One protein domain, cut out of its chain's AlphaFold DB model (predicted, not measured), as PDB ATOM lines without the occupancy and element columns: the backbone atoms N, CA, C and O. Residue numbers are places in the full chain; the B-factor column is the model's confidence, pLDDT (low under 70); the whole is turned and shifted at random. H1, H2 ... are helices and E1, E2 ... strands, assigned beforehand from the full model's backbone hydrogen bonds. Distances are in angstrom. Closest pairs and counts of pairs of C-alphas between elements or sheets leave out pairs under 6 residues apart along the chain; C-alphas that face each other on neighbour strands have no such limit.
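This is residues 12 to 53 of the 62 residues of the protein "Pyridoxamine 5'-phosphate oxidase family protein" of Methanomassiliicoccales archaeon (UniProt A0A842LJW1). Two strand hairpins, a long one of E1 and E2 and a short one of E3 and E4, join at a corner, where E2 runs on into E3 at 75 degrees. The one helix, H1, is near E3 of the short hairpin through its residues 17 to 21, while the tip of the long hairpin, residues 31 to 36, sticks out at the other end of the domain. The printed part has 42 residues, with one named helix and four named strands in the order H1, E1, E2, E3, E4; each hairpin is an antiparallel sheet of two strands, and the class is mixed, helices and strands. The whole is loose, with a radius of gyration of the C-alphas of 12.3 A, and elongated, spanning 36 by 21 by 15 A.

E1 is residues 26 to 32, 18.8 A from first to last C-alpha, and begins at C-alpha 26 at (-41.374, 5.735, -9.014). E2 is residues 35 to 41 and measures 19.2 A. E3, residues 43 to 46, measures 10.3 A. E4, residues 49 to 52, measures 9.9 A and ends at C-alpha 52 at (-36.474, 0.463, -14.387). H1 is residues 13 to 22, 14.3 A long, with C-alpha 13 at (-27.734, 15.311, -2.467).

E1 and E2 form a hairpin, antiparallel at 153 degrees between their directions. N 28 and O 39 are 3.0 A apart and N 37 and O 30 are 2.9 A apart, both within hydrogen-bond range. E2 and E3 meet only through their link, Ser 42. The closest C-alphas of E1 and E3 are those of Cys 26 and Phe 43, 6.3 A apart. E3 and E4 form the second hairpin, antiparallel at 156 degrees, with N 44 and O 51 within hydrogen-bond range at 3.0 A. The closest C-alphas of E2 and E4 are those of Leu 41 and Leu 52, 7.4 A apart. The closest C-alphas of H1 and E3 are those of Asn 21 and Tyr 45, 7.1 A apart. H1 is apart from E2 and from E4, and E1 is apart from E4. In H1 every O i to N i+4 pair is within hydrogen-bond range.

The two C-alphas farthest apart are those of Gly 14 and Asp 33, at 36.6 A. Residues 31 to 36 stand free. The printed part, residues 12 to 53, has no cut, and its four links are tight. Its mean pLDDT is 95.8, and no printed residue is under 70.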
ATOM      1  N   ASP A  12     -29.519  19.472  -1.267       97.50
ATOM      2  CA  ASP A  12     -28.624  18.528  -0.604       97.50
ATOM      3  C   ASP A  12     -28.786  17.130  -1.209       97.50
ATOM      4  O   ASP A  12     -29.866  16.537  -1.152       97.50
ATOM      5  N   LEU A  13     -27.707  16.606  -1.794       96.31
ATOM      6  CA  LEU A  13     -27.734  15.311  -2.467       96.31
ATOM      7  C   LEU A  13     -28.036  14.165  -1.494       96.31
ATOM      8  O   LEU A  13     -28.799  13.274  -1.847       96.31
ATOM      9  N   GLY A  14     -27.507  14.201  -0.269       97.44
ATOM     10  CA  GLY A  14     -27.748  13.152   0.722       97.44
ATOM     11  C   GLY A  14     -29.227  13.049   1.104       97.44
ATOM     12  O   GLY A  14     -29.774  11.950   1.196       97.44
ATOM     13  N   LEU A  15     -29.902  14.191   1.251       97.88
ATOM     14  CA  LEU A  15     -31.337  14.242   1.507       97.88
ATOM     15  C   LEU A  15     -32.150  13.769   0.295       97.88
ATOM     16  O   LEU A  15     -33.114  13.024   0.467       97.88
ATOM     17  N   ILE A  16     -31.754  14.148  -0.924       97.38
ATOM     18  CA  ILE A  16     -32.380  13.642  -2.156       97.38
ATOM     19  C   ILE A  16     -32.275  12.113  -2.210       97.38
ATOM     20  O   ILE A  16     -33.280  11.432  -2.413       97.38
ATOM     21  N   GLU A  17     -31.085  11.562  -1.983       97.56
ATOM     22  CA  GLU A  17     -30.857  10.119  -2.003       97.56
ATOM     23  C   GLU A  17     -31.622   9.394  -0.894       97.56
ATOM     24  O   GLU A  17     -32.172   8.322  -1.141       97.56
ATOM     25  N   SER A  18     -31.721   9.970   0.306       97.69
ATOM     26  CA  SER A  18     -32.546   9.427   1.394       97.69
ATOM     27  C   SER A  18     -34.017   9.311   0.986       97.69
ATOM     28  O   SER A  18     -34.602   8.239   1.131       97.69
ATOM     29  N   VAL A  19     -34.591  10.360   0.384       97.25
ATOM     30  CA  VAL A  19     -35.980  10.334  -0.107       97.25
ATOM     31  C   VAL A  19     -36.167   9.271  -1.192       97.25
ATOM     32  O   VAL A  19     -37.162   8.545  -1.180       97.25
ATOM     33  N   ILE A  20     -35.219   9.156  -2.127       97.25
ATOM     34  CA  ILE A  20     -35.278   8.149  -3.196       97.25
ATOM     35  C   ILE A  20     -35.222   6.732  -2.610       97.25
ATOM     36  O   ILE A  20     -36.004   5.879  -3.023       97.25
ATOM     37  N   ASN A  21     -34.344   6.481  -1.635       96.56
ATOM     38  CA  ASN A  21     -34.188   5.165  -1.009       96.56
ATOM     39  C   ASN A  21     -35.400   4.750  -0.155       96.56
ATOM     40  O   ASN A  21     -35.681   3.559  -0.030       96.56
ATOM     41  N   GLU A  22     -36.142   5.703   0.413       97.38
ATOM     42  CA  GLU A  22     -37.391   5.426   1.140       97.38
ATOM     43  C   GLU A  22     -38.599   5.213   0.209       97.38
ATOM     44  O   GLU A  22     -39.609   4.606   0.595       97.38
ATOM     45  N   ALA A  23     -38.527   5.712  -1.026       97.00
ATOM     46  CA  ALA A  23     -39.639   5.665  -1.959       97.00
ATOM     47  C   ALA A  23     -39.891   4.241  -2.483       97.00
ATOM     48  O   ALA A  23     -39.038   3.587  -3.073       97.00
ATOM     49  N   LYS A  24     -41.136   3.771  -2.337       95.00
ATOM     50  CA  LYS A  24     -41.552   2.424  -2.780       95.00
ATOM     51  C   LYS A  24     -41.940   2.345  -4.258       95.00
ATOM     52  O   LYS A  24     -42.010   1.258  -4.820       95.00
ATOM     53  N   VAL A  25     -42.280   3.480  -4.870       96.56
ATOM     54  CA  VAL A  25     -42.816   3.564  -6.236       96.56
ATOM     55  C   VAL A  25     -42.259   4.805  -6.918       96.56
ATOM     56  O   VAL A  25     -42.417   5.912  -6.402       96.56
ATOM     57  N   CYS A  26     -41.704   4.635  -8.116       96.44
ATOM     58  CA  CYS A  26     -41.374   5.735  -9.014       96.44
ATOM     59  C   CYS A  26     -42.533   5.934  -9.998       96.44
ATOM     60  O   CYS A  26     -43.041   4.971 -10.573       96.44
ATOM     61  N   ARG A  27     -42.982   7.179 -10.178       96.75
ATOM     62  CA  ARG A  27     -43.993   7.544 -11.180       96.75
ATOM     63  C   ARG A  27     -43.306   8.311 -12.290       96.75
ATOM     64  O   ARG A  27     -42.818   9.411 -12.055       96.75
ATOM     65  N   ILE A  28     -43.291   7.736 -13.483       95.12
ATOM     66  CA  ILE A  28     -42.592   8.319 -14.627       95.12
ATOM     67  C   ILE A  28     -43.620   8.879 -15.585       95.12
ATOM     68  O   ILE A  28     -44.501   8.144 -16.034       95.12
ATOM     69  N   ALA A  29     -43.495  10.170 -15.874       95.50
ATOM     70  CA  ALA A  29     -44.230  10.825 -16.941       95.50
ATOM     71  C   ALA A  29     -43.477  10.632 -18.261       95.50
ATOM     72  O   ALA A  29     -42.286  10.926 -18.353       95.50
ATOM     73  N   LEU A  30     -44.178  10.127 -19.265       94.12
ATOM     74  CA  LEU A  30     -43.687   9.896 -20.618       94.12
ATOM     75  C   LEU A  30     -44.652  10.556 -21.602       94.12
ATOM     76  O   LEU A  30     -45.773  10.913 -21.241       94.12
ATOM     77  N   CYS A  31     -44.221  10.707 -22.846       94.12
ATOM     78  CA  CYS A  31     -45.041  11.230 -23.929       94.12
ATOM     79  C   CYS A  31     -45.014  10.223 -25.073       94.12
ATOM     80  O   CYS A  31     -43.940   9.751 -25.434       94.12
ATOM     81  N   ASN A  32     -46.176   9.886 -25.620       90.62
ATOM     82  CA  ASN A  32     -46.285   9.072 -26.826       90.62
ATOM     83  C   ASN A  32     -47.238   9.785 -27.783       90.62
ATOM     84  O   ASN A  32     -48.384  10.015 -27.414       90.62
ATOM     85  N   ASP A  33     -46.771  10.135 -28.980       92.06
ATOM     86  CA  ASP A  33     -47.546  10.877 -29.989       92.06
ATOM     87  C   ASP A  33     -48.132  12.212 -29.486       92.06
ATOM     88  O   ASP A  33     -49.241  12.602 -29.838       92.06
ATOM     89  N   GLY A  34     -47.394  12.924 -28.628       93.00
ATOM     90  CA  GLY A  34     -47.853  14.190 -28.038       93.00
ATOM     91  C   GLY A  34     -48.805  14.025 -26.850       93.00
ATOM     92  O   GLY A  34     -49.115  15.010 -26.181       93.00
ATOM     93  N   GLU A  35     -49.217  12.794 -26.539       94.38
ATOM     94  CA  GLU A  35     -50.077  12.476 -25.402       94.38
ATOM     95  C   GLU A  35     -49.229  12.112 -24.168       94.38
ATOM     96  O   GLU A  35     -48.517  11.093 -24.175       94.38
ATOM     97  N   PRO A  36     -49.284  12.906 -23.080       96.69
ATOM     98  CA  PRO A  36     -48.584  12.586 -21.847       96.69
ATOM     99  C   PRO A  36     -49.288  11.457 -21.088       96.69
ATOM    100  O   PRO A  36     -50.511  11.425 -20.960       96.69
ATOM    101  N   TYR A  37     -48.511  10.550 -20.503       94.94
ATOM    102  CA  TYR A  37     -49.023   9.498 -19.631       94.94
ATOM    103  C   TYR A  37     -48.060   9.213 -18.477       94.94
ATOM    104  O   TYR A  37     -46.861   9.465 -18.575       94.94
ATOM    105  N   VAL A  38     -48.587   8.693 -17.364       96.38
ATOM    106  CA  VAL A  38     -47.806   8.395 -16.153       96.38
ATOM    107  C   VAL A  38     -47.891   6.914 -15.828       96.38
ATOM    108  O   VAL A  38     -48.983   6.350 -15.772       96.38
ATOM    109  N   VAL A  39     -46.741   6.293 -15.569       94.75
ATOM    110  CA  VAL A  39     -46.663   4.877 -15.194       94.75
ATOM    111  C   VAL A  39     -46.027   4.735 -13.806       94.75
ATOM    112  O   VAL A  39     -44.903   5.205 -13.615       94.75
ATOM    113  N   PRO A  40     -46.713   4.109 -12.827       95.88
ATOM    114  CA  PRO A  40     -46.121   3.736 -11.545       95.88
ATOM    115  C   PRO A  40     -45.336   2.427 -11.673       95.88
ATOM    116  O   PRO A  40     -45.836   1.457 -12.237       95.88
ATOM    117  N   LEU A  41     -44.109   2.395 -11.151       94.44
ATOM    118  CA  LEU A  41     -43.160   1.299 -11.345       94.44
ATOM    119  C   LEU A  41     -42.341   1.048 -10.077       94.44
ATOM    120  O   LEU A  41     -41.966   1.997  -9.379       94.44
ATOM    121  N   SER A  42     -41.981  -0.212  -9.836       95.62
ATOM    122  CA  SER A  42     -40.836  -0.531  -8.977       95.62
ATOM    123  C   SER A  42     -39.548  -0.105  -9.677       95.62
ATOM    124  O   SER A  42     -39.409  -0.272 -10.893       95.62
ATOM    125  N   PHE A  43     -38.606   0.424  -8.908       97.56
ATOM    126  CA  PHE A  43     -37.346   0.951  -9.413       97.56
ATOM    127  C   PHE A  43     -36.203   0.598  -8.458       97.56
ATOM    128  O   PHE A  43     -36.437   0.309  -7.286       97.56
ATOM    129  N   GLY A  44     -34.980   0.607  -8.978       96.81
ATOM    130  CA  GLY A  44     -33.758   0.593  -8.179       96.81
ATOM    131  C   GLY A  44     -33.039   1.931  -8.299       96.81
ATOM    132  O   GLY A  44     -33.151   2.597  -9.328       96.81
ATOM    133  N   TYR A  45     -32.288   2.312  -7.269       97.44
ATOM    134  CA  TYR A  45     -31.433   3.495  -7.287       97.44
ATOM    135  C   TYR A  45     -30.002   3.116  -6.906       97.44
ATOM    136  O   TYR A  45     -29.790   2.383  -5.942       97.44
ATOM    137  N   SER A  46     -29.019   3.586  -7.672       96.38
ATOM    138  CA  SER A  46     -27.601   3.428  -7.337       96.38
ATOM    139  C   SER A  46     -26.758   4.476  -8.056       96.38
ATOM    140  O   SER A  46     -26.928   4.678  -9.256       96.38
ATOM    141  N   ASN A  47     -25.836   5.123  -7.336       94.50
ATOM    142  CA  ASN A  47     -24.850   6.061  -7.886       94.50
ATOM    143  C   ASN A  47     -25.461   7.129  -8.817       94.50
ATOM    144  O   ASN A  47     -24.970   7.325  -9.928       94.50
ATOM    145  N   GLY A  48     -26.568   7.766  -8.425       95.12
ATOM    146  CA  GLY A  48     -27.232   8.779  -9.258       95.12
ATOM    147  C   GLY A  48     -28.090   8.235 -10.408       95.12
ATOM    148  O   GLY A  48     -28.637   9.026 -11.171       95.12
ATOM    149  N   HIS A  49     -28.235   6.914 -10.546       96.75
ATOM    150  CA  HIS A  49     -28.986   6.284 -11.633       96.75
ATOM    151  C   HIS A  49     -30.269   5.616 -11.129       96.75
ATOM    152  O   HIS A  49     -30.269   4.929 -10.107       96.75
ATOM    153  N   ILE A  50     -31.356   5.783 -11.891       96.38
ATOM    154  CA  ILE A  50     -32.636   5.094 -11.680       96.38
ATOM    155  C   ILE A  50     -32.738   3.931 -12.667       96.38
ATOM    156  O   ILE A  50     -32.666   4.120 -13.880       96.38
ATOM    157  N   TYR A  51     -32.963   2.733 -12.139       95.56
ATOM    158  CA  TYR A  51     -33.117   1.503 -12.906       95.56
ATOM    159  C   TYR A  51     -34.578   1.079 -12.933       95.56
ATOM    160  O   TYR A  51     -35.243   0.997 -11.897       95.56
ATOM    161  N   LEU A  52     -35.077   0.785 -14.129       93.94
ATOM    162  CA  LEU A  52     -36.474   0.463 -14.387       93.94
ATOM    163  C   LEU A  52     -36.528  -0.784 -15.252       93.94
ATOM    164  O   LEU A  52     -35.819  -0.883 -16.249       93.94
ATOM    165  N   HIS A  53     -37.400  -1.720 -14.902       91.69
ATOM    166  CA  HIS A  53     -37.637  -2.899 -15.722       91.69
ATOM    167  C   HIS A  53     -38.780  -2.635 -16.712       91.69
ATOM    168  O   HIS A  53     -39.778  -1.971 -16.392       91.69
TER     169      HIS A  53